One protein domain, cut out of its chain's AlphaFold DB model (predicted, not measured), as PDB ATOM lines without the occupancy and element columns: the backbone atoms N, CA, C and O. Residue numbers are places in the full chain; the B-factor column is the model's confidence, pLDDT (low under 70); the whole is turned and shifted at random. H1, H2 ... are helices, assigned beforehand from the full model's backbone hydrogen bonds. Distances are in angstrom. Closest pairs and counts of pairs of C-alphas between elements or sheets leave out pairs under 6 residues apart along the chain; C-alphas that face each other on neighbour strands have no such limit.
ATOM      1  N   PHE A   4     218.308 110.184 168.809       70.00
ATOM      2  CA  PHE A   4     218.900 109.928 167.490       70.00
ATOM      3  C   PHE A   4     217.948 109.140 166.580       70.00
ATOM      4  O   PHE A   4     217.709 109.536 165.443       70.00
ATOM      5  N   GLU A   5     217.355 108.072 167.114       75.44
ATOM      6  CA  GLU A   5     216.354 107.241 166.435       75.44
ATOM      7  C   GLU A   5     215.160 108.069 165.975       75.44
ATOM      8  O   GLU A   5     214.777 108.008 164.809       75.44
ATOM      9  N   ARG A   6     214.615 108.899 166.874       78.06
ATOM     10  CA  ARG A   6     213.482 109.777 166.563       78.06
ATOM     11  C   ARG A   6     213.811 110.747 165.436       78.06
ATOM     12  O   ARG A   6     212.992 110.924 164.544       78.06
ATOM     13  N   GLN A   7     214.998 111.353 165.453       78.19
ATOM     14  CA  GLN A   7     215.391 112.315 164.425       78.19
ATOM     15  C   GLN A   7     215.660 111.642 163.073       78.19
ATOM     16  O   GLN A   7     215.354 112.211 162.024       78.19
ATOM     17  N   LEU A   8     216.197 110.420 163.087       78.06
ATOM     18  CA  LEU A   8     216.418 109.640 161.878       78.06
ATOM     19  C   LEU A   8     215.087 109.227 161.244       78.06
ATOM     20  O   LEU A   8     214.880 109.461 160.056       78.06
ATOM     21  N   VAL A   9     214.162 108.686 162.044       83.88
ATOM     22  CA  VAL A   9     212.811 108.323 161.590       83.88
ATOM     23  C   VAL A   9     212.076 109.547 161.077       83.88
ATOM     24  O   VAL A   9     211.597 109.502 159.953       83.88
ATOM     25  N   ALA A  10     212.082 110.659 161.818       83.94
ATOM     26  CA  ALA A  10     211.473 111.919 161.389       83.94
ATOM     27  C   ALA A  10     212.012 112.418 160.039       83.94
ATOM     28  O   ALA A  10     211.269 113.007 159.262       83.94
ATOM     29  N   THR A  11     213.293 112.169 159.747       84.62
ATOM     30  CA  THR A  11     213.885 112.504 158.445       84.62
ATOM     31  C   THR A  11     213.402 111.554 157.345       84.62
ATOM     32  O   THR A  11     213.187 111.990 156.222       84.62
ATOM     33  N   MET A  12     213.217 110.267 157.649       84.12
ATOM     34  CA  MET A  12     212.733 109.278 156.678       84.12
ATOM     35  C   MET A  12     211.257 109.491 156.328       84.12
ATOM     36  O   MET A  12     210.905 109.492 155.154       84.12
ATOM     37  N   ILE A  13     210.420 109.768 157.326       87.56
ATOM     38  CA  ILE A  13     208.973 109.973 157.159       87.56
ATOM     39  C   ILE A  13     208.597 111.424 156.845       87.56
ATOM     40  O   ILE A  13     207.421 111.764 156.867       87.56
ATOM     41  N   SER A  14     209.563 112.310 156.568       85.50
ATOM     42  CA  SER A  14     209.284 113.741 156.355       85.50
ATOM     43  C   SER A  14     208.394 114.025 155.142       85.50
ATOM     44  O   SER A  14     207.938 115.150 154.965       85.50
ATOM     45  N   HIS A  15     208.228 113.031 154.274       84.88
ATOM     46  CA  HIS A  15     207.400 113.071 153.078       84.88
ATOM     47  C   HIS A  15     205.964 112.569 153.321       84.88
ATOM     48  O   HIS A  15     205.127 112.728 152.437       84.88
ATOM     49  N   LEU A  16     205.689 111.967 154.485       84.31
ATOM     50  CA  LEU A  16     204.378 111.438 154.860       84.31
ATOM     51  C   LEU A  16     203.523 112.502 155.554       84.31
ATOM     52  O   LEU A  16     204.033 113.410 156.221       84.31
ATOM     53  N   ASP A  17     202.205 112.336 155.455       85.50
ATOM     54  CA  ASP A  17     201.247 113.116 156.228       85.50
ATOM     55  C   ASP A  17     201.369 112.820 157.731       85.50
ATOM     56  O   ASP A  17     201.886 111.785 158.160       85.50
ATOM     57  N   ARG A  18     200.891 113.752 158.569       82.00
ATOM     58  CA  ARG A  18     201.076 113.693 160.032       82.00
ATOM     59  C   ARG A  18     200.568 112.380 160.645       82.00
ATOM     60  O   ARG A  18     201.223 111.853 161.547       82.00
ATOM     61  N   ASP A  19     199.429 111.879 160.179       82.69
ATOM     62  CA  ASP A  19     198.809 110.672 160.733       82.69
ATOM     63  C   ASP A  19     199.591 109.409 160.346       82.69
ATOM     64  O   ASP A  19     199.910 108.595 161.217       82.69
ATOM     65  N   ASP A  20     200.011 109.288 159.086       82.81
ATOM     66  CA  ASP A  20     200.828 108.161 158.623       82.81
ATOM     67  C   ASP A  20     202.233 108.186 159.229       82.81
ATOM     68  O   ASP A  20     202.726 107.160 159.703       82.81
ATOM     69  N   GLY A  21     202.837 109.369 159.357       84.88
ATOM     70  CA  GLY A  21     204.104 109.536 160.061       84.88
ATOM     71  C   GLY A  21     204.030 109.093 161.529       84.88
ATOM     72  O   GLY A  21     204.948 108.443 162.036       84.88
ATOM     73  N   SER A  22     202.919 109.377 162.218       86.12
ATOM     74  CA  SER A  22     202.699 108.924 163.599       86.12
ATOM     75  C   SER A  22     202.559 107.399 163.692       86.12
ATOM     76  O   SER A  22     203.112 106.776 164.607       86.12
ATOM     77  N   ARG A  23     201.864 106.775 162.732       85.62
ATOM     78  CA  ARG A  23     201.698 105.313 162.664       85.62
ATOM     79  C   ARG A  23     203.030 104.614 162.394       85.62
ATOM     80  O   ARG A  23     203.392 103.705 163.142       85.62
ATOM     81  N   VAL A  24     203.803 105.094 161.418       85.88
ATOM     82  CA  VAL A  24     205.147 104.577 161.118       85.88
ATOM     83  C   VAL A  24     206.073 104.736 162.324       85.88
ATOM     84  O   VAL A  24     206.727 103.778 162.731       85.88
ATOM     85  N   SER A  25     206.088 105.908 162.967       86.12
ATOM     86  CA  SER A  25     206.903 106.131 164.169       86.12
ATOM     87  C   SER A  25     206.562 105.142 165.288       86.12
ATOM     88  O   SER A  25     207.469 104.637 165.949       86.12
ATOM     89  N   SER A  26     205.275 104.846 165.489       86.88
ATOM     90  CA  SER A  26     204.812 103.911 166.521       86.88
ATOM     91  C   SER A  26     205.218 102.465 166.209       86.88
ATOM     92  O   SER A  26     205.654 101.738 167.102       86.88
ATOM     93  N   PHE A  27     205.146 102.058 164.938       85.38
ATOM     94  CA  PHE A  27     205.596 100.739 164.484       85.38
ATOM     95  C   PHE A  27     207.100 100.537 164.705       85.38
ATOM     96  O   PHE A  27     207.535  99.518 165.252       85.38
ATOM     97  N   VAL A  28     207.911 101.526 164.313       85.44
ATOM     98  CA  VAL A  28     209.368 101.457 164.481       85.44
ATOM     99  C   VAL A  28     209.728 101.462 165.968       85.44
ATOM    100  O   VAL A  28     210.631 100.736 166.381       85.44
ATOM    101  N   GLU A  29     209.011 102.223 166.799       86.12
ATOM    102  CA  GLU A  29     209.211 102.205 168.250       86.12
ATOM    103  C   GLU A  29     208.933 100.823 168.856       86.12
ATOM    104  O   GLU A  29     209.758 100.329 169.627       86.12
ATOM    105  N   GLY A  30     207.831 100.172 168.468       83.81
ATOM    106  CA  GLY A  30     207.517  98.806 168.895       83.81
ATOM    107  C   GLY A  30     208.562  97.785 168.436       83.81
ATOM    108  O   GLY A  30     209.014  96.955 169.227       83.81
ATOM    109  N   SER A  31     209.023  97.899 167.189       83.00
ATOM    110  CA  SER A  31     210.067  97.030 166.628       83.00
ATOM    111  C   SER A  31     211.402  97.168 167.370       83.00
ATOM    112  O   SER A  31     212.061  96.173 167.672       83.00
ATOM    113  N   LEU A  32     211.793  98.397 167.720       78.44
ATOM    114  CA  LEU A  32     213.005  98.659 168.501       78.44
ATOM    115  C   LEU A  32     212.879  98.188 169.955       78.44
ATOM    116  O   LEU A  32     213.867  97.746 170.542       78.44
ATOM    117  N   ALA A  33     211.682  98.263 170.541       79.19
ATOM    118  CA  ALA A  33     211.420  97.753 171.884       79.19
ATOM    119  C   ALA A  33     211.538  96.220 171.960       79.19
ATOM    120  O   ALA A  33     211.966  95.696 172.987       79.19
ATOM    121  N   ALA A  34     211.223  95.514 170.870       78.94
ATOM    122  CA  ALA A  34     211.388  94.064 170.749       78.94
ATOM    123  C   ALA A  34     212.846  93.623 170.498       78.94
ATOM    124  O   ALA A  34     213.144  92.426 170.503       78.94
ATOM    125  N   MET A  35     213.768  94.564 170.267       71.06
ATOM    126  CA  MET A  35     215.145  94.261 169.886       71.06
ATOM    127  C   MET A  35     216.043  93.958 171.105       71.06
ATOM    128  O   MET A  35     215.993  94.691 172.099       71.06
ATOM    129  N   PRO A  36     216.928  92.940 171.035       62.75
ATOM    130  CA  PRO A  36     217.822  92.590 172.136       62.75
ATOM    131  C   PRO A  36     218.785  93.718 172.543       62.75
ATOM    132  O   PRO A  36     219.371  94.416 171.712       62.75
ATOM    133  N   GLU A  37     219.014  93.844 173.850       59.75
ATOM    134  CA  GLU A  37     219.757  94.946 174.482       59.75
ATOM    135  C   GLU A  37     221.210  95.079 174.004       59.75
ATOM    136  O   GLU A  37     221.744  96.183 173.969       59.75
ATOM    137  N   HIS A  38     221.846  93.989 173.567       53.62
ATOM    138  CA  HIS A  38     223.221  94.001 173.053       53.62
ATOM    139  C   HIS A  38     223.346  94.668 171.671       53.62
ATOM    140  O   HIS A  38     224.368  95.291 171.389       53.62
ATOM    141  N   ILE A  39     222.297  94.628 170.840       59.56
ATOM    142  CA  ILE A  39     222.228  95.397 169.586       59.56
ATOM    143  C   ILE A  39     222.009  96.887 169.906       59.56
ATOM    144  O   ILE A  39     222.662  97.754 169.325       59.56
ATOM    145  N   ARG A  40     221.154  97.182 170.900       58.28
ATOM    146  CA  ARG A  40     220.912  98.546 171.411       58.28
ATOM    147  C   ARG A  40     222.140  99.161 172.082       58.28
ATOM    148  O   ARG A  40     222.325 100.368 171.983       58.28
ATOM    149  N   LEU A  41     222.982  98.367 172.739       53.56
ATOM    150  CA  LEU A  41     224.212  98.820 173.394       53.56
ATOM    151  C   LEU A  41     225.393  98.929 172.428       53.56
ATOM    152  O   LEU A  41     226.172  99.860 172.570       53.56
ATOM    153  N   GLY A  42     225.522  98.046 171.432       49.97
ATOM    154  CA  GLY A  42     226.581  98.151 170.418       49.97
ATOM    155  C   GLY A  42     226.434  99.410 169.561       49.97
ATOM    156  O   GLY A  42     227.395 100.148 169.361       49.97
ATOM    157  N   VAL A  43     225.200  99.717 169.151       52.59
ATOM    158  CA  VAL A  43     224.882 100.970 168.457       52.59
ATOM    159  C   VAL A  43     224.785 102.129 169.444       52.59
ATOM    160  O   VAL A  43     225.268 103.206 169.141       52.59
ATOM    161  N   GLY A  44     224.238 101.937 170.647       47.69
ATOM    162  CA  GLY A  44     224.098 102.986 171.661       47.69
ATOM    163  C   GLY A  44     225.420 103.471 172.258       47.69
ATOM    164  O   GLY A  44     225.546 104.658 172.533       47.69
ATOM    165  N   ALA A  45     226.426 102.609 172.420       47.97
ATOM    166  CA  ALA A  45     227.747 102.986 172.918       47.97
ATOM    167  C   ALA A  45     228.551 103.749 171.853       47.97
ATOM    168  O   ALA A  45     229.124 104.792 172.161       47.97
ATOM    169  N   GLU A  46     228.519 103.315 170.586       48.91
ATOM    170  CA  GLU A  46     229.118 104.078 169.480       48.91
ATOM    171  C   GLU A  46     228.291 105.323 169.099       48.91
ATOM    172  O   GLU A  46     228.864 106.344 168.729       48.91
ATOM    173  N   SER A  47     226.961 105.313 169.256       47.78
ATOM    174  CA  SER A  47     226.091 106.490 169.093       47.78
ATOM    175  C   SER A  47     226.197 107.469 170.252       47.78
ATOM    176  O   SER A  47     225.980 108.655 170.038       47.78
ATOM    177  N   LEU A  48     226.544 107.032 171.465       50.84
ATOM    178  CA  LEU A  48     226.939 107.940 172.540       50.84
ATOM    179  C   LEU A  48     228.274 108.593 172.196       50.84
ATOM    180  O   LEU A  48     228.398 109.800 172.366       50.84
ATOM    181  N   VAL A  49     229.224 107.854 171.616       52.84
ATOM    182  CA  VAL A  49     230.463 108.440 171.084       52.84
ATOM    183  C   VAL A  49     230.155 109.430 169.955       52.84
ATOM    184  O   VAL A  49     230.602 110.567 170.039       52.84
ATOM    185  N   LEU A  50     229.321 109.085 168.968       53.06
ATOM    186  CA  LEU A  50     228.909 109.982 167.874       53.06
ATOM    187  C   LEU A  50     228.013 111.140 168.335       53.06
ATOM    188  O   LEU A  50     228.077 112.214 167.754       53.06
ATOM    189  N   GLY A  51     227.197 110.961 169.373       45.28
ATOM    190  CA  GLY A  51     226.323 111.979 169.963       45.28
ATOM    191  C   GLY A  51     227.085 112.963 170.851       45.28
ATOM    192  O   GLY A  51     226.795 114.160 170.842       45.28
ATOM    193  N   VAL A  52     228.116 112.485 171.553       48.88
ATOM    194  CA  VAL A  52     229.124 113.318 172.223       48.88
ATOM    195  C   VAL A  52     229.967 114.054 171.180       48.88
ATOM    196  O   VAL A  52     230.197 115.253 171.325       48.88
ATOM    197  N   TRP A  53     230.325 113.396 170.073       42.59
ATOM    198  CA  TRP A  53     230.979 114.037 168.926       42.59
ATOM    199  C   TRP A  53     230.071 115.073 168.241       42.59
ATOM    200  O   TRP A  53     230.544 116.127 167.831       42.59
ATOM    201  N   ALA A  54     228.753 114.841 168.194       47.19
ATOM    202  CA  ALA A  54     227.738 115.759 167.655       47.19
ATOM    203  C   ALA A  54     227.481 116.991 168.499       47.19
ATOM    204  O   ALA A  54     226.966 117.989 167.993       47.19
ATOM    205  N   ARG A  55     227.874 116.947 169.769       48.31
ATOM    206  CA  ARG A  55     227.803 118.091 170.668       48.31
ATOM    207  C   ARG A  55     229.053 118.971 170.612       48.31
ATOM    208  O   ARG A  55     229.038 120.033 171.224       48.31
ATOM    209  N   LEU A  56     230.091 118.576 169.863       52.88
ATOM    210  CA  LEU A  56     231.251 119.412 169.546       52.88
ATOM    211  C   LEU A  56     230.947 120.279 168.307       52.88
ATOM    212  O   LEU A  56     230.940 119.769 167.182       52.88
ATOM    213  N   PRO A  57     230.740 121.600 168.469       49.19
ATOM    214  CA  PRO A  57     230.274 122.485 167.398       49.19
ATOM    215  C   PRO A  57     231.291 122.738 166.265       49.19
ATOM    216  O   PRO A  57     230.998 123.510 165.360       49.19
ATOM    217  N   GLY A  58     232.463 122.092 166.277       45.38
ATOM    218  CA  GLY A  58     233.497 122.237 165.244       45.38
ATOM    219  C   GLY A  58     233.672 121.041 164.301       45.38
ATOM    220  O   GLY A  58     234.258 121.203 163.237       45.38
ATOM    221  N   LEU A  59     233.175 119.851 164.657       46.72
ATOM    222  CA  LEU A  59     233.483 118.604 163.931       46.72
ATOM    223  C   LEU A  59     232.311 118.076 163.090       46.72
ATOM    224  O   LEU A  59     232.511 117.293 162.165       46.72
ATOM    225  N   LEU A  60     231.092 118.549 163.370       48.22
ATOM    226  CA  LEU A  60     229.851 118.076 162.750       48.22
ATOM    227  C   LEU A  60     229.104 119.108 161.897       48.22
ATOM    228  O   LEU A  60     227.948 118.902 161.539       48.22
ATOM    229  N   SER A  61     229.811 120.139 161.430       47.88
ATOM    230  CA  SER A  61     229.435 120.875 160.207       47.88
ATOM    231  C   SER A  61     229.655 120.044 158.924       47.88
ATOM    232  O   SER A  61     229.671 120.588 157.826       47.88
ATOM    233  N   GLY A  62     229.876 118.732 159.066       54.47
ATOM    234  CA  GLY A  62     230.158 117.780 157.997       54.47
ATOM    235  C   GLY A  62     228.930 116.978 157.526       54.47
ATOM    236  O   GLY A  62     227.816 117.188 158.006       54.47
ATOM    237  N   PRO A  63     229.134 116.005 156.616       55.28
ATOM    238  CA  PRO A  63     228.097 115.381 155.772       55.28
ATOM    239  C   PRO A  63     226.970 114.643 156.516       55.28
ATOM    240  O   PRO A  63     225.954 114.302 155.912       55.28
ATOM    241  N   LEU A  64     227.123 114.403 157.821       55.84
ATOM    242  CA  LEU A  64     226.157 113.705 158.677       55.84
ATOM    243  C   LEU A  64     224.938 114.551 159.063       55.84
ATOM    244  O   LEU A  64     223.951 114.001 159.553       55.84
ATOM    245  N   ARG A  65     224.970 115.865 158.835       59.19
ATOM    246  CA  ARG A  65     223.861 116.770 159.141       59.19
ATOM    247  C   ARG A  65     223.312 117.358 157.843       59.19
ATOM    248  O   ARG A  65     224.066 117.930 157.065       59.19
ATOM    249  N   ASN A  66     222.007 117.219 157.610       55.91
ATOM    250  CA  ASN A  66     221.332 117.813 156.453       55.91
ATOM    251  C   ASN A  66     220.280 118.811 156.957       55.91
ATOM    252  O   ASN A  66     219.246 118.415 157.493       55.91
ATOM    253  N   GLY A  67     220.580 120.111 156.879       64.94
ATOM    254  CA  GLY A  67     219.724 121.167 157.434       64.94
ATOM    255  C   GLY A  67     219.479 121.021 158.949       64.94
ATOM    256  O   GLY A  67     220.411 121.081 159.760       64.94
ATOM    257  N   SER A  68     218.211 120.847 159.338       57.78
ATOM    258  CA  SER A  68     217.753 120.610 160.719       57.78
ATOM    259  C   SER A  68     217.717 119.123 161.125       57.78
ATOM    260  O   SER A  68     217.407 118.816 162.277       57.78
ATOM    261  N   GLY A  69     218.046 118.200 160.213       66.62
ATOM    262  CA  GLY A  69     217.942 116.749 160.399       66.62
ATOM    263  C   GLY A  69     219.271 115.987 160.349       66.62
ATOM    264  O   GLY A  69     220.353 116.558 160.176       66.62
ATOM    265  N   ILE A  70     219.168 114.664 160.498       69.81
ATOM    266  CA  ILE A  70     220.285 113.717 160.367       69.81
ATOM    267  C   ILE A  70     220.339 113.224 158.919       69.81
ATOM    268  O   ILE A  70     219.327 112.815 158.361       69.81
ATOM    269  N   SER A  71     221.519 113.229 158.303       72.50
ATOM    270  CA  SER A  71     221.704 112.710 156.948       72.50
ATOM    271  C   SER A  71     221.733 111.180 156.953       72.50
ATOM    272  O   SER A  71     222.735 110.568 157.330       72.50
ATOM    273  N   LEU A  72     220.645 110.553 156.495       72.50
ATOM    274  CA  LEU A  72     220.583 109.098 156.309       72.50
ATOM    275  C   LEU A  72     221.681 108.610 155.350       72.50
ATOM    276  O   LEU A  72     222.361 107.626 155.630       72.50
ATOM    277  N   GLN A  73     221.911 109.341 154.258       72.44
ATOM    278  CA  GLN A  73     222.898 108.983 153.237       72.44
ATOM    279  C   GLN A  73     224.328 108.947 153.794       72.44
ATOM    280  O   GLN A  73     225.124 108.078 153.432       72.44
ATOM    281  N   ALA A  74     224.660 109.846 154.719       70.44
ATOM    282  CA  ALA A  74     225.971 109.854 155.358       70.44
ATOM    283  C   ALA A  74     226.142 108.719 156.381       70.44
ATOM    284  O   ALA A  74     227.253 108.234 156.580       70.44
ATOM    285  N   LEU A  75     225.053 108.246 156.994       71.56
ATOM    286  CA  LEU A  75     225.088 107.064 157.858       71.56
ATOM    287  C   LEU A  75     225.222 105.770 157.043       71.56
ATOM    288  O   LEU A  75     226.005 104.895 157.407       71.56
ATOM    289  N   GLU A  76     224.524 105.666 155.910       74.56
ATOM    290  CA  GLU A  76     224.619 104.516 154.996       74.56
ATOM    291  C   GLU A  76     226.001 104.391 154.330       74.56
ATOM    292  O   GLU A  76     226.441 103.288 154.002       74.56
ATOM    293  N   THR A  77     226.703 105.510 154.151       75.69
ATOM    294  CA  THR A  77     228.060 105.558 153.579       75.69
ATOM    295  C   THR A  77     229.163 105.590 154.641       75.69
ATOM    296  O   THR A  77     230.343 105.665 154.297       75.69
ATOM    297  N   SER A  78     228.804 105.489 155.925       64.31
ATOM    298  CA  SER A  78     229.764 105.526 157.026       64.31
ATOM    299  C   SER A  78     230.787 104.381 156.925       64.31
ATOM    300  O   SER A  78     230.412 103.237 156.632       64.31
ATOM    301  N   PRO A  79     232.079 104.648 157.208       64.44
ATOM    302  CA  PRO A  79     233.108 103.609 157.280       64.44
ATOM    303  C   PRO A  79     232.881 102.639 158.452       64.44
ATOM    304  O   PRO A  79     233.421 101.533 158.453       64.44
ATOM    305  N   LEU A  80     232.063 103.026 159.438       68.00
ATOM    306  CA  LEU A  80     231.708 102.194 160.581       68.00
ATOM    307  C   LEU A  80     230.613 101.199 160.182       68.00
ATOM    308  O   LEU A  80     229.460 101.567 159.946       68.00
ATOM    309  N   ASN A  81     230.977  99.917 160.127       68.75
ATOM    310  CA  ASN A  81     230.061  98.846 159.735       68.75
ATOM    311  C   ASN A  81     228.774  98.784 160.594       68.75
ATOM    312  O   ASN A  81     227.700  98.676 159.998       68.75
ATOM    313  N   PRO A  82     228.826  98.938 161.937       68.62
ATOM    314  CA  PRO A  82     227.625  98.930 162.777       68.62
ATOM    315  C   PRO A  82     226.660 100.073 162.446       68.62
ATOM    316  O   PRO A  82     225.458  99.855 162.325       68.62
ATOM    317  N   VAL A  83     227.186 101.280 162.213       68.06
ATOM    318  CA  VAL A  83     226.389 102.470 161.867       68.06
ATOM    319  C   VAL A  83     225.660 102.274 160.539       68.06
ATOM    320  O   VAL A  83     224.464 102.545 160.433       68.06
ATOM    321  N   ARG A  84     226.359 101.747 159.531       76.38
ATOM    322  CA  ARG A  84     225.771 101.456 158.221       76.38
ATOM    323  C   ARG A  84     224.701 100.368 158.296       76.38
ATOM    324  O   ARG A  84     223.649 100.499 157.671       76.38
ATOM    325  N   GLN A  85     224.965  99.285 159.029       78.06
ATOM    326  CA  GLN A  85     223.995  98.205 159.230       78.06
ATOM    327  C   GLN A  85     222.753  98.709 159.965       78.06
ATOM    328  O   GLN A  85     221.636  98.378 159.576       78.06
ATOM    329  N   TYR A  86     222.943  99.566 160.964       74.44
ATOM    330  CA  TYR A  86     221.856 100.178 161.709       74.44
ATOM    331  C   TYR A  86     221.006 101.126 160.854       74.44
ATOM    332  O   TYR A  86     219.782 101.032 160.870       74.44
ATOM    333  N   ALA A  87     221.627 101.984 160.040       78.31
ATOM    334  CA  ALA A  87     220.901 102.851 159.109       78.31
ATOM    335  C   ALA A  87     220.051 102.040 158.115       78.31
ATOM    336  O   ALA A  87     218.881 102.354 157.892       78.31
ATOM    337  N   ARG A  88     220.611 100.947 157.578       84.88
ATOM    338  CA  ARG A  88     219.883 100.018 156.699       84.88
ATOM    339  C   ARG A  88     218.720  99.329 157.406       84.88
ATOM    340  O   ARG A  88     217.657  99.187 156.812       84.88
ATOM    341  N   LEU A  89     218.908  98.926 158.658       85.69
ATOM    342  CA  LEU A  89     217.852  98.330 159.469       85.69
ATOM    343  C   LEU A  89     216.703  99.317 159.696       85.69
ATOM    344  O   LEU A  89     215.554  98.985 159.428       85.69
ATOM    345  N   MET A  90     217.011 100.545 160.114       83.31
ATOM    346  CA  MET A  90     216.007 101.592 160.322       83.31
ATOM    347  C   MET A  90     215.224 101.888 159.040       83.31
ATOM    348  O   MET A  90     214.000 101.984 159.081       83.31
ATOM    349  N   ARG A  91     215.907 101.951 157.891       86.94
ATOM    350  CA  ARG A  91     215.264 102.096 156.581       86.94
ATOM    351  C   ARG A  91     214.345 100.922 156.250       86.94
ATOM    352  O   ARG A  91     213.242 101.139 155.768       86.94
ATOM    353  N   SER A  92     214.780  99.692 156.521       89.31
ATOM    354  CA  SER A  92     213.953  98.499 156.318       89.31
ATOM    355  C   SER A  92     212.693  98.517 157.183       89.31
ATOM    356  O   SER A  92     211.638  98.128 156.702       89.31
ATOM    357  N   LEU A  93     212.790  98.967 158.439       86.44
ATOM    358  CA  LEU A  93     211.643  99.065 159.345       86.44
ATOM    359  C   LEU A  93     210.647 100.132 158.891       86.44
ATOM    360  O   LEU A  93     209.447  99.894 158.950       86.44
ATOM    361  N   VAL A  94     211.135 101.283 158.422       85.88
ATOM    362  CA  VAL A  94     210.273 102.339 157.873       85.88
ATOM    363  C   VAL A  94     209.556 101.850 156.616       85.88
ATOM    364  O   VAL A  94     208.343 101.970 156.550       85.88
ATOM    365  N   LEU A  95     210.269 101.220 155.678       87.69
ATOM    366  CA  LEU A  95     209.655 100.658 154.467       87.69
ATOM    367  C   LEU A  95     208.626  99.565 154.784       87.69
ATOM    368  O   LEU A  95     207.579  99.495 154.149       87.69
ATOM    369  N   MET A  96     208.914  98.710 155.770       86.06
ATOM    370  CA  MET A  96     207.968  97.689 156.223       86.06
ATOM    371  C   MET A  96     206.724  98.326 156.844       86.06
ATOM    372  O   MET A  96     205.617  97.922 156.515       86.06
ATOM    373  N   ALA A  97     206.902  99.349 157.683       86.00
ATOM    374  CA  ALA A  97     205.797 100.089 158.271       86.00
ATOM    375  C   ALA A  97     204.950 100.779 157.195       86.00
ATOM    376  O   ALA A  97     203.735 100.670 157.231       86.00
ATOM    377  N   GLU A  98     205.572 101.453 156.228       84.38
ATOM    378  CA  GLU A  98     204.869 102.078 155.102       84.38
ATOM    379  C   GLU A  98     204.020 101.045 154.346       84.38
ATOM    380  O   GLU A  98     202.840 101.289 154.113       84.38
ATOM    381  N   HIS A  99     204.567  99.858 154.061       83.75
ATOM    382  CA  HIS A  99     203.846  98.805 153.343       83.75
ATOM    383  C   HIS A  99     202.745  98.117 154.167       83.75
ATOM    384  O   HIS A  99     201.689  97.778 153.643       83.75
ATOM    385  N   GLU A 100     202.965  97.898 155.463       80.75
ATOM    386  CA  GLU A 100     201.981  97.261 156.349       80.75
ATOM    387  C   GLU A 100     200.850  98.226 156.741       80.75
ATOM    388  O   GLU A 100     199.738  97.805 157.065       80.75
ATOM    389  N   LEU A 101     201.120  99.535 156.707       75.62
ATOM    390  CA  LEU A 101     200.161 100.585 157.044       75.62
ATOM    391  C   LEU A 101     199.398 101.125 155.825       75.62
ATOM    392  O   LEU A 101     198.377 101.797 156.039       75.62
ATOM    393  N   GLU A 102     199.836 100.808 154.597       75.44
ATOM    394  CA  GLU A 102     199.057 100.986 153.368       75.44
ATOM    395  C   GLU A 102     197.728 100.214 153.485       75.44
ATOM    396  O   GLU A 102     197.725  98.998 153.702       75.44
TER     397      GLU A 102
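This is residues 4 to 102 of the 107 residues of an uncharacterized protein of Acidimicrobiia bacterium (UniProt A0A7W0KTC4). H2 and H3 make an open V, its tip at residues 33 to 38, which stick out; H1 sits between the arms, and the long helix H5 crosses over one side of the V from H3 to H2. Short H4 packs on H1 and the early part of H5. The printed part has 99 residues with five named helices, H1 to H5, and no named strand: all helix. It is compact, with a radius of gyration of the C-alphas of 13.7 A and spans of 41 by 31 by 20 A.

Find C-alpha 4 at (218.900, 109.928, 167.490); there H1 begins, residues 4 to 12. H2 is residues 18 to 33, 22.4 A long. H3, residues 37 to 54, is 23.3 A long and has a kink of 31 degrees near residue 46. H4 is residues 72 to 76. H5, residues 81 to 101, runs 30.1 A to C-alpha 101 at (200.161, 100.585, 157.044).

Begin at H5, the hub. It touches H2 at a steep tilt of 52 degrees, opposite ways; the closest C-alphas, of Val 24 and Ala 97, are 5.4 A apart. Residues 90 to 94 of H5 touch H1, closest at C-alphas 12 and 94, 7.5 A. Residues 42 to 43 of H3 touch H5, closest at C-alphas 43 and 82, 6.6 A. H4 touches H5, closest at C-alphas 76 and 84, 4.6 A. H1 and H2 form a hairpin, closest at C-alphas 9 and 25, 6.8 A. H2 and H3 are only just apart, at 8.4 A. Every O i to N i+4 pair is within hydrogen-bond range in H1, H2, H4 and H5; in H3, 13 of 14 are.

C-alphas 58 and 102 are the two farthest apart, 42.2 A. The printed part has no cut. The link from H3 to H4 is long. Look for pLDDT under 70 at residues 36 to 70 and 78 to 83.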